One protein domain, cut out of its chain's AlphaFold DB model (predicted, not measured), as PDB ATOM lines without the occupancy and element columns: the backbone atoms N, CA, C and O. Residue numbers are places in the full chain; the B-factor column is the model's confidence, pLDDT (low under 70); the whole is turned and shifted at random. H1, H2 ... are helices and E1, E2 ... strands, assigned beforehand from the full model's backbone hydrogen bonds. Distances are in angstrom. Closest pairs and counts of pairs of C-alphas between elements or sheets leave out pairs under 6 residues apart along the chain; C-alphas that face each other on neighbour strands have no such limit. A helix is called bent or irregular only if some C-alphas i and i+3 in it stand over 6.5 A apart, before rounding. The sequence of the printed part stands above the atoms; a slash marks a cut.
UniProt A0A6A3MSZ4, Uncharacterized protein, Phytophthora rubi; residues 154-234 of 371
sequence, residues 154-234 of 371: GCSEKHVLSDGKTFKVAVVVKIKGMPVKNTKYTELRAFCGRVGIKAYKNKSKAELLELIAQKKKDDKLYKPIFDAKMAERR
ATOM      1  N   GLY A 154     308.374 158.935 346.609       77.19
ATOM      2  CA  GLY A 154     307.190 159.192 345.787       77.19
ATOM      3  C   GLY A 154     307.304 160.542 345.076       77.19
ATOM      4  O   GLY A 154     307.229 161.577 345.738       77.19
ATOM      5  N   CYS A 155     307.476 160.546 343.752       80.31
ATOM      6  CA  CYS A 155     307.607 161.764 342.940       80.31
ATOM      7  C   CYS A 155     306.293 162.134 342.231       80.31
ATOM      8  O   CYS A 155     305.566 161.255 341.777       80.31
ATOM      9  N   SER A 156     306.028 163.433 342.093       75.31
ATOM     10  CA  SER A 156     304.959 164.012 341.264       75.31
ATOM     11  C   SER A 156     305.543 165.072 340.333       75.31
ATOM     12  O   SER A 156     306.648 165.562 340.557       75.31
ATOM     13  N   GLU A 157     304.804 165.457 339.297       77.81
ATOM     14  CA  GLU A 157     305.169 166.596 338.451       77.81
ATOM     15  C   GLU A 157     304.579 167.893 339.019       77.81
ATOM     16  O   GLU A 157     303.414 167.938 339.420       77.81
ATOM     17  N   LYS A 158     305.392 168.953 339.059       74.69
ATOM     18  CA  LYS A 158     304.973 170.320 339.373       74.69
ATOM     19  C   LYS A 158     305.288 171.215 338.178       74.69
ATOM     20  O   LYS A 158     306.372 171.131 337.605       74.69
ATOM     21  N   HIS A 159     304.353 172.088 337.819       68.12
ATOM     22  CA  HIS A 159     304.601 173.133 336.831       68.12
ATOM     23  C   HIS A 159     305.332 174.295 337.504       68.12
ATOM     24  O   HIS A 159     304.824 174.880 338.462       68.12
ATOM     25  N   VAL A 160     306.529 174.608 337.018       69.12
ATOM     26  CA  VAL A 160     307.313 175.764 337.455       69.12
ATOM     27  C   VAL A 160     307.387 176.744 336.292       69.12
ATOM     28  O   VAL A 160     307.725 176.365 335.171       69.12
ATOM     29  N   LEU A 161     307.012 177.994 336.552       58.34
ATOM     30  CA  LEU A 161     307.160 179.104 335.617       58.34
ATOM     31  C   LEU A 161     308.569 179.672 335.769       58.34
ATOM     32  O   LEU A 161     308.916 180.158 336.841       58.34
ATOM     33  N   SER A 162     309.355 179.606 334.699       55.53
ATOM     34  CA  SER A 162     310.654 180.271 334.596       55.53
ATOM     35  C   SER A 162     310.716 180.960 333.236       55.53
ATOM     36  O   SER A 162     310.361 180.352 332.227       55.53
ATOM     37  N   ASP A 163     311.086 182.238 333.208       61.38
ATOM     38  CA  ASP A 163     311.239 183.042 331.982       61.38
ATOM     39  C   ASP A 163     310.031 182.992 331.025       61.38
ATOM     40  O   ASP A 163     310.162 182.810 329.815       61.38
ATOM     41  N   GLY A 164     308.815 183.095 331.574       68.00
ATOM     42  CA  GLY A 164     307.571 183.111 330.790       68.00
ATOM     43  C   GLY A 164     307.174 181.768 330.159       68.00
ATOM     44  O   GLY A 164     306.146 181.700 329.487       68.00
ATOM     45  N   LYS A 165     307.934 180.688 330.395       57.91
ATOM     46  CA  LYS A 165     307.600 179.317 329.977       57.91
ATOM     47  C   LYS A 165     307.315 178.420 331.180       57.91
ATOM     48  O   LYS A 165     307.962 178.493 332.223       57.91
ATOM     49  N   THR A 166     306.315 177.557 331.029       65.25
ATOM     50  CA  THR A 166     305.938 176.536 332.011       65.25
ATOM     51  C   THR A 166     306.735 175.254 331.770       65.25
ATOM     52  O   THR A 166     306.574 174.591 330.747       65.25
ATOM     53  N   PHE A 167     307.576 174.871 332.731       69.31
ATOM     54  CA  PHE A 167     308.335 173.619 332.707       69.31
ATOM     55  C   PHE A 167     307.729 172.598 333.675       69.31
ATOM     56  O   PHE A 167     307.308 172.942 334.781       69.31
ATOM     57  N   LYS A 168     307.690 171.323 333.271       72.88
ATOM     58  CA  LYS A 168     307.297 170.200 334.137       72.88
ATOM     59  C   LYS A 168     308.521 169.691 334.895       72.88
ATOM     60  O   LYS A 168     309.355 168.999 334.314       72.88
ATOM     61  N   VAL A 169     308.615 170.018 336.180       75.12
ATOM     62  CA  VAL A 169     309.715 169.594 337.058       75.12
ATOM     63  C   VAL A 169     309.253 168.423 337.920       75.12
ATOM     64  O   VAL A 169     308.146 168.437 338.463       75.12
ATOM     65  N   ALA A 170     310.086 167.389 338.035       75.81
ATOM     66  CA  ALA A 170     309.833 166.280 338.945       75.81
ATOM     67  C   ALA A 170     310.140 166.720 340.385       75.81
ATOM     68  O   ALA A 170     311.217 167.236 340.665       75.81
ATOM     69  N   VAL A 171     309.200 166.507 341.306       80.38
ATOM     70  CA  VAL A 171     309.320 166.901 342.715       80.38
ATOM     71  C   VAL A 171     309.013 165.701 343.604       80.38
ATOM     72  O   VAL A 171     308.029 164.993 343.392       80.38
ATOM     73  N   VAL A 172     309.837 165.465 344.625       77.50
ATOM     74  CA  VAL A 172     309.539 164.468 345.665       77.50
ATOM     75  C   VAL A 172     308.390 164.978 346.541       77.50
ATOM     76  O   VAL A 172     308.484 166.049 347.132       77.50
ATOM     77  N   VAL A 173     307.321 164.190 346.660       76.19
ATOM     78  CA  VAL A 173     306.134 164.484 347.484       76.19
ATOM     79  C   VAL A 173     306.121 163.664 348.773       76.19
ATOM     80  O   VAL A 173     305.637 164.137 349.801       76.19
ATOM     81  N   LYS A 174     306.657 162.439 348.742       79.44
ATOM     82  CA  LYS A 174     306.708 161.536 349.901       79.44
ATOM     83  C   LYS A 174     308.043 160.804 349.964       79.44
ATOM     84  O   LYS A 174     308.612 160.488 348.925       79.44
ATOM     85  N   ILE A 175     308.507 160.512 351.173       77.81
ATOM     86  CA  ILE A 175     309.675 159.664 351.439       77.81
ATOM     87  C   ILE A 175     309.231 158.600 352.442       77.81
ATOM     88  O   ILE A 175     308.737 158.961 353.508       77.81
ATOM     89  N   LYS A 176     309.340 157.308 352.105       76.56
ATOM     90  CA  LYS A 176     308.840 156.185 352.931       76.56
ATOM     91  C   LYS A 176     307.361 156.349 353.336       76.56
ATOM     92  O   LYS A 176     306.976 156.093 354.470       76.56
ATOM     93  N   GLY A 177     306.533 156.885 352.435       69.75
ATOM     94  CA  GLY A 177     305.118 157.191 352.707       69.75
ATOM     95  C   GLY A 177     304.864 158.425 353.591       69.75
ATOM     96  O   GLY A 177     303.721 158.870 353.688       69.75
ATOM     97  N   MET A 178     305.912 159.027 354.161       72.12
ATOM     98  CA  MET A 178     305.856 160.185 355.056       72.12
ATOM     99  C   MET A 178     306.074 161.508 354.302       72.12
ATOM    100  O   MET A 178     306.681 161.523 353.224       72.12
ATOM    101  N   PRO A 179     305.606 162.651 354.844       72.31
ATOM    102  CA  PRO A 179     305.883 163.953 354.254       72.31
ATOM    103  C   PRO A 179     307.381 164.272 354.315       72.31
ATOM    104  O   PRO A 179     308.055 164.044 355.317       72.31
ATOM    105  N   VAL A 180     307.881 164.899 353.253       75.19
ATOM    106  CA  VAL A 180     309.302 165.227 353.015       75.19
ATOM    107  C   VAL A 180     309.968 166.039 354.140       75.19
ATOM    108  O   VAL A 180     311.193 166.048 354.317       75.19
ATOM    109  N   LYS A 181     309.158 166.733 354.943       74.31
ATOM    110  CA  LYS A 181     309.617 167.495 356.109       74.31
ATOM    111  C   LYS A 181     310.295 166.598 357.150       74.31
ATOM    112  O   LYS A 181     311.273 167.042 357.742       74.31
ATOM    113  N   ASN A 182     309.861 165.344 357.278       74.94
ATOM    114  CA  ASN A 182     310.282 164.440 358.350       74.94
ATOM    115  C   ASN A 182     311.636 163.761 358.099       74.94
ATOM    116  O   ASN A 182     312.237 163.246 359.034       74.94
ATOM    117  N   THR A 183     312.141 163.767 356.863       79.56
ATOM    118  CA  THR A 183     313.439 163.157 356.538       79.56
ATOM    119  C   THR A 183     314.589 164.071 356.940       79.56
ATOM    120  O   THR A 183     314.571 165.275 356.646       79.56
ATOM    121  N   LYS A 184     315.618 163.515 357.585       84.81
ATOM    122  CA  LYS A 184     316.788 164.299 357.988       84.81
ATOM    123  C   LYS A 184     317.625 164.661 356.766       84.81
ATOM    124  O   LYS A 184     317.760 163.907 355.808       84.81
ATOM    125  N   TYR A 185     318.215 165.846 356.804       83.62
ATOM    126  CA  TYR A 185     319.045 166.346 355.712       83.62
ATOM    127  C   TYR A 185     320.339 165.528 355.527       83.62
ATOM    128  O   TYR A 185     320.806 165.345 354.403       83.62
ATOM    129  N   THR A 186     320.876 164.969 356.615       85.06
ATOM    130  CA  THR A 186     322.025 164.048 356.610       85.06
ATOM    131  C   THR A 186     321.729 162.752 355.855       85.06
ATOM    132  O   THR A 186     322.548 162.320 355.048       85.06
ATOM    133  N   GLU A 187     320.537 162.182 356.039       84.44
ATOM    134  CA  GLU A 187     320.084 160.969 355.345       84.44
ATOM    135  C   GLU A 187     319.966 161.198 353.830       84.44
ATOM    136  O   GLU A 187     320.394 160.360 353.038       84.44
ATOM    137  N   LEU A 188     319.469 162.370 353.414       84.81
ATOM    138  CA  LEU A 188     319.385 162.746 351.998       84.81
ATOM    139  C   LEU A 188     320.769 162.895 351.355       84.81
ATOM    140  O   LEU A 188     320.984 162.417 350.245       84.81
ATOM    141  N   ARG A 189     321.729 163.522 352.047       87.69
ATOM    142  CA  ARG A 189     323.109 163.642 351.546       87.69
ATOM    143  C   ARG A 189     323.800 162.282 351.438       87.69
ATOM    144  O   ARG A 189     324.447 162.021 350.427       87.69
ATOM    145  N   ALA A 190     323.639 161.418 352.443       85.81
ATOM    146  CA  ALA A 190     324.174 160.058 352.410       85.81
ATOM    147  C   ALA A 190     323.598 159.262 351.228       85.81
ATOM    148  O   ALA A 190     324.333 158.595 350.503       85.81
ATOM    149  N   PHE A 191     322.294 159.395 350.976       86.81
ATOM    150  CA  PHE A 191     321.643 158.811 349.808       86.81
ATOM    151  C   PHE A 191     322.208 159.354 348.484       86.81
ATOM    152  O   PHE A 191     322.582 158.567 347.615       86.81
ATOM    153  N   CYS A 192     322.338 160.679 348.332       87.25
ATOM    154  CA  CYS A 192     322.902 161.286 347.121       87.25
ATOM    155  C   CYS A 192     324.315 160.774 346.809       87.25
ATOM    156  O   CYS A 192     324.612 160.500 345.647       87.25
ATOM    157  N   GLY A 193     325.158 160.599 347.834       84.88
ATOM    158  CA  GLY A 193     326.489 160.014 347.684       84.88
ATOM    159  C   GLY A 193     326.453 158.572 347.179       84.88
ATOM    160  O   GLY A 193     327.166 158.239 346.237       84.88
ATOM    161  N   ARG A 194     325.576 157.735 347.745       85.06
ATOM    162  CA  ARG A 194     325.455 156.315 347.369       85.06
ATOM    163  C   ARG A 194     324.879 156.103 345.971       85.06
ATOM    164  O   ARG A 194     325.290 155.187 345.273       85.06
ATOM    165  N   VAL A 195     323.953 156.960 345.550       83.12
ATOM    166  CA  VAL A 195     323.271 156.872 344.245       83.12
ATOM    167  C   VAL A 195     324.053 157.577 343.124       83.12
ATOM    168  O   VAL A 195     323.663 157.543 341.956       83.12
ATOM    169  N   GLY A 196     325.187 158.204 343.449       85.12
ATOM    170  CA  GLY A 196     326.053 158.856 342.465       85.12
ATOM    171  C   GLY A 196     325.493 160.173 341.922       85.12
ATOM    172  O   GLY A 196     325.852 160.593 340.822       85.12
ATOM    173  N   ILE A 197     324.615 160.844 342.673       87.12
ATOM    174  CA  ILE A 197     324.173 162.205 342.346       87.12
ATOM    175  C   ILE A 197     325.365 163.139 342.581       87.12
ATOM    176  O   ILE A 197     325.968 163.119 343.650       87.12
ATOM    177  N   LYS A 198     325.739 163.952 341.587       86.88
ATOM    178  CA  LYS A 198     326.866 164.899 341.685       86.88
ATOM    179  C   LYS A 198     326.408 166.256 342.232       86.88
ATOM    180  O   LYS A 198     325.223 166.564 342.238       86.88
ATOM    181  N   ALA A 199     327.360 167.066 342.703       85.94
ATOM    182  CA  ALA A 199     327.136 168.444 343.166       85.94
ATOM    183  C   ALA A 199     326.093 168.622 344.299       85.94
ATOM    184  O   ALA A 199     325.573 169.716 344.495       85.94
ATOM    185  N   TYR A 200     325.819 167.580 345.088       86.50
ATOM    186  CA  TYR A 200     324.813 167.597 346.160       86.50
ATOM    187  C   TYR A 200     325.301 168.229 347.480       86.50
ATOM    188  O   TYR A 200     324.494 168.658 348.303       86.50
ATOM    189  N   LYS A 201     326.621 168.291 347.710       84.38
ATOM    190  CA  LYS A 201     327.211 168.642 349.020       84.38
ATOM    191  C   LYS A 201     326.797 170.034 349.523       84.38
ATOM    192  O   LYS A 201     326.517 170.187 350.709       84.38
ATOM    193  N   ASN A 202     326.658 171.004 348.617       85.56
ATOM    194  CA  ASN A 202     326.389 172.413 348.943       85.56
ATOM    195  C   ASN A 202     324.959 172.858 348.584       85.56
ATOM    196  O   ASN A 202     324.711 174.045 348.400       85.56
ATOM    197  N   LYS A 203     324.023 171.913 348.434       86.69
ATOM    198  CA  LYS A 203     322.657 172.176 347.959       86.69
ATOM    199  C   LYS A 203     321.643 172.193 349.085       86.69
ATOM    200  O   LYS A 203     321.710 171.364 349.989       86.69
ATOM    201  N   SER A 204     320.682 173.106 349.031       87.94
ATOM    202  CA  SER A 204     319.582 173.161 349.994       87.94
ATOM    203  C   SER A 204     318.770 171.858 349.994       87.94
ATOM    204  O   SER A 204     318.796 171.075 349.043       87.94
ATOM    205  N   LYS A 205     318.014 171.606 351.070       84.56
ATOM    206  CA  LYS A 205     317.162 170.408 351.169       84.56
ATOM    207  C   LYS A 205     316.171 170.312 350.000       84.56
ATOM    208  O   LYS A 205     315.937 169.213 349.518       84.56
ATOM    209  N   ALA A 206     315.626 171.442 349.540       84.06
ATOM    210  CA  ALA A 206     314.725 171.499 348.388       84.06
ATOM    211  C   ALA A 206     315.432 171.095 347.083       84.06
ATOM    212  O   ALA A 206     314.952 170.205 346.387       84.06
ATOM    213  N   GLU A 207     316.612 171.657 346.816       85.25
ATOM    214  CA  GLU A 207     317.411 171.314 345.630       85.25
ATOM    215  C   GLU A 207     317.855 169.842 345.631       85.25
ATOM    216  O   GLU A 207     317.867 169.201 344.584       85.25
ATOM    217  N   LEU A 208     318.180 169.261 346.795       86.88
ATOM    218  CA  LEU A 208     318.486 167.826 346.893       86.88
ATOM    219  C   LEU A 208     317.306 166.958 346.455       86.88
ATOM    220  O   LEU A 208     317.493 165.958 345.768       86.88
ATOM    221  N   LEU A 209     316.089 167.328 346.847       86.81
ATOM    222  CA  LEU A 209     314.885 166.582 346.494       86.81
ATOM    223  C   LEU A 209     314.583 166.684 345.002       86.81
ATOM    224  O   LEU A 209     314.184 165.693 344.401       86.81
ATOM    225  N   GLU A 210     314.812 167.845 344.396       86.50
ATOM    226  CA  GLU A 210     314.706 168.017 342.945       86.50
ATOM    227  C   GLU A 210     315.738 167.159 342.207       86.50
ATOM    228  O   GLU A 210     315.374 166.431 341.287       86.50
ATOM    229  N   LEU A 211     316.997 167.144 342.661       87.06
ATOM    230  CA  LEU A 211     318.037 166.278 342.095       87.06
ATOM    231  C   LEU A 211     317.677 164.790 342.211       87.06
ATOM    232  O   LEU A 211     317.884 164.030 341.266       87.06
ATOM    233  N   ILE A 212     317.115 164.367 343.345       88.31
ATOM    234  CA  ILE A 212     316.666 162.983 343.558       88.31
ATOM    235  C   ILE A 212     315.478 162.644 342.647       88.31
ATOM    236  O   ILE A 212     315.458 161.576 342.033       88.31
ATOM    237  N   ALA A 213     314.500 163.544 342.521       87.19
ATOM    238  CA  ALA A 213     313.354 163.347 341.637       87.19
ATOM    239  C   ALA A 213     313.773 163.283 340.164       87.19
ATOM    240  O   ALA A 213     313.289 162.423 339.424       87.19
ATOM    241  N   GLN A 214     314.702 164.149 339.756       86.19
ATOM    242  CA  GLN A 214     315.264 164.149 338.413       86.19
ATOM    243  C   GLN A 214     316.031 162.854 338.145       86.19
ATOM    244  O   GLN A 214     315.746 162.180 337.162       86.19
ATOM    245  N   LYS A 215     316.897 162.425 339.072       86.88
ATOM    246  CA  LYS A 215     317.619 161.150 338.977       86.88
ATOM    247  C   LYS A 215     316.669 159.960 338.830       86.88
ATOM    248  O   LYS A 215     316.894 159.105 337.982       86.88
ATOM    249  N   LYS A 216     315.571 159.926 339.592       87.19
ATOM    250  CA  LYS A 216     314.542 158.880 339.472       87.19
ATOM    251  C   LYS A 216     313.834 158.901 338.115       87.19
ATOM    252  O   LYS A 216     313.543 157.839 337.567       87.19
ATOM    253  N   LYS A 217     313.552 160.085 337.568       85.19
ATOM    254  CA  LYS A 217     312.957 160.237 336.233       85.19
ATOM    255  C   LYS A 217     313.927 159.792 335.138       85.19
ATOM    256  O   LYS A 217     313.524 159.033 334.258       85.19
ATOM    257  N   ASP A 218     315.189 160.197 335.234       86.00
ATOM    258  CA  ASP A 218     316.237 159.850 334.277       86.00
ATOM    259  C   ASP A 218     316.543 158.350 334.303       86.00
ATOM    260  O   ASP A 218     316.598 157.720 333.251       86.00
ATOM    261  N   ASP A 219     316.649 157.748 335.490       85.56
ATOM    262  CA  ASP A 219     316.845 156.302 335.634       85.56
ATOM    263  C   ASP A 219     315.635 155.520 335.107       85.56
ATOM    264  O   ASP A 219     315.798 154.447 334.544       85.56
ATOM    265  N   LYS A 220     314.410 156.043 335.220       86.31
ATOM    266  CA  LYS A 220     313.234 155.378 334.639       86.31
ATOM    267  C   LYS A 220     313.200 155.476 333.110       86.31
ATOM    268  O   LYS A 220     312.734 154.546 332.459       86.31
ATOM    269  N   LEU A 221     313.637 156.603 332.547       85.88
ATOM    270  CA  LEU A 221     313.513 156.887 331.117       85.88
ATOM    271  C   LEU A 221     314.708 156.373 330.311       85.88
ATOM    272  O   LEU A 221     314.533 155.694 329.303       85.88
ATOM    273  N   TYR A 222     315.920 156.708 330.744       83.69
ATOM    274  CA  TYR A 222     317.138 156.472 329.975       83.69
ATOM    275  C   TYR A 222     317.808 155.154 330.314       83.69
ATOM    276  O   TYR A 222     318.439 154.581 329.431       83.69
ATOM    277  N   LYS A 223     317.667 154.643 331.543       84.12
ATOM    278  CA  LYS A 223     318.302 153.375 331.920       84.12
ATOM    279  C   LYS A 223     317.840 152.205 331.044       84.12
ATOM    280  O   LYS A 223     318.715 151.539 330.514       84.12
ATOM    281  N   PRO A 224     316.536 151.999 330.758       87.00
ATOM    282  CA  PRO A 224     316.116 150.909 329.875       87.00
ATOM    283  C   PRO A 224     316.647 151.059 328.446       87.00
ATOM    284  O   PRO A 224     317.007 150.072 327.818       87.00
ATOM    285  N   ILE A 225     316.727 152.293 327.934       86.44
ATOM    286  CA  ILE A 225     317.261 152.584 326.595       86.44
ATOM    287  C   ILE A 225     318.767 152.306 326.557       86.44
ATOM    288  O   ILE A 225     319.269 151.716 325.603       86.44
ATOM    289  N   PHE A 226     319.489 152.736 327.589       80.31
ATOM    290  CA  PHE A 226     320.917 152.499 327.724       80.31
ATOM    291  C   PHE A 226     321.205 151.005 327.872       80.31
ATOM    292  O   PHE A 226     322.011 150.480 327.114       80.31
ATOM    293  N   ASP A 227     320.497 150.310 328.761       78.19
ATOM    294  CA  ASP A 227     320.639 148.874 329.000       78.19
ATOM    295  C   ASP A 227     320.291 148.064 327.740       78.19
ATOM    296  O   ASP A 227     321.049 147.172 327.368       78.19
ATOM    297  N   ALA A 228     319.222 148.420 327.016       80.56
ATOM    298  CA  ALA A 228     318.876 147.798 325.735       80.56
ATOM    299  C   ALA A 228     319.967 148.022 324.679       80.56
ATOM    300  O   ALA A 228     320.349 147.089 323.982       80.56
ATOM    301  N   LYS A 229     320.528 149.234 324.603       76.25
ATOM    302  CA  LYS A 229     321.618 149.563 323.678       76.25
ATOM    303  C   LYS A 229     322.933 148.872 324.050       76.25
ATOM    304  O   LYS A 229     323.698 148.515 323.161       76.25
ATOM    305  N   MET A 230     323.218 148.685 325.339       65.38
ATOM    306  CA  MET A 230     324.362 147.899 325.817       65.38
ATOM    307  C   MET A 230     324.173 146.412 325.500       65.38
ATOM    308  O   MET A 230     325.091 145.782 324.981       65.38
ATOM    309  N   ALA A 231     322.975 145.869 325.732       66.44
ATOM    310  CA  ALA A 231     322.631 144.490 325.400       66.44
ATOM    311  C   ALA A 231     322.696 144.227 323.883       66.44
ATOM    312  O   ALA A 231     323.271 143.229 323.457       66.44
ATOM    313  N   GLU A 232     322.184 145.150 323.062       65.75
ATOM    314  CA  GLU A 232     322.239 145.090 321.595       65.75
ATOM    315  C   GLU A 232     323.679 145.170 321.073       65.75
ATOM    316  O   GLU A 232     324.068 144.418 320.183       65.75
ATOM    317  N   ARG A 233     324.512 146.029 321.674       61.69
ATOM    318  CA  ARG A 233     325.944 146.119 321.353       61.69
ATOM    319  C   ARG A 233     326.755 144.914 321.828       61.69
ATOM    320  O   ARG A 233     327.950 144.872 321.540       61.69
ATOM    321  N   ARG A 234     326.143 143.967 322.555       57.00
ATOM    322  CA  ARG A 234     326.849 142.929 323.321       57.00
ATOM    323  C   ARG A 234     328.009 143.543 324.104       57.00
ATOM    324  O   ARG A 234     329.107 142.992 324.094       57.00
TER     325      ARG A 234
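This is residues 154 to 234 of the 371 residues of an uncharacterized protein of Phytophthora rubi (UniProt A0A6A3MSZ4). The first arm of a long bent helix, H2, makes the core: a hairpin of two strands, E1 and E2, crosses it on one side, chiefly through E2, and the short helix H1 packs on the other side beside the arm's first turns. The rest of that helix sticks out as an arm, with residues 218 to 234 standing free of the body. The printed part has 81 residues, with named elements in the order E1, E2, H1, H2; the two strands make an antiparallel sheet, and the class is mixed, helices and strands. The whole is loose, with a radius of gyration of the C-alphas of 14.8 A and spans of 44 by 35 by 26 A.

E1 is residues 154 to 162, 24.1 A from first to last C-alpha, and begins with C-alpha 154 at (307.190, 159.192, 345.787). E2 is residues 165 to 175, 29.2 A long. H1 is residues 185 to 194, 14.5 A long, with C-alpha 185 at (319.045, 166.346, 355.712). H2, residues 205 to 232, was assigned as one helix by its hydrogen bonds but is bent: C-alphas 221 and 224 are 6.6 A apart. Its arm H2a is residues 205 to 221, 24.5 A long; its arm H2b is residues 224 to 232, 11.8 A long, ending with C-alpha 232 at (322.239, 145.090, 321.595).

E1 and E2 form a hairpin, antiparallel, with 152 degrees between their directions. Within hydrogen-bond range are N 158 and O 169, 2.9 A, and N 171 and O 156, 2.8 A. E2 and H2a have 14 pairs of C-alphas within 8 A, the closest being those of Ala 170 and Ala 213, 5.3 A apart. E1 and H2a have 1 such pair, the C-alphas of Cys 155 and Ala 213, 6.1 A apart. H1 touches H2a, which meets it with residues 205 to 212 alone; the closest C-alphas are those of Tyr 185 and Lys 205, 6.4 A apart. The two run the same way at a shallow tilt of 33 degrees, only just short of steep. H2a and H2b stand at a steep tilt of 41 degrees. H2b is apart from E1, E2 and H1, and E1 is apart from H1. In H1, H2a and H2b every O i to N i+4 pair is within hydrogen-bond range.

The two C-alphas farthest apart are those of Gly 164 and Arg 234, 45.2 A. Without residues 218 to 234, the body has 64 residues and spans 35 by 26 by 19 A. The printed part has no cut. The link from E1 to E2 is tight, with 2 residues; those from E2 to H1, with 9, and from H1 to H2, with 10, are short. Residues 174 to 175 of E2 pair antiparallel with residues 178 to 179. The mean pLDDT of the printed part is 79.1; it is under 70 at residues 159 to 167, residue 177 and residues 230 to 234.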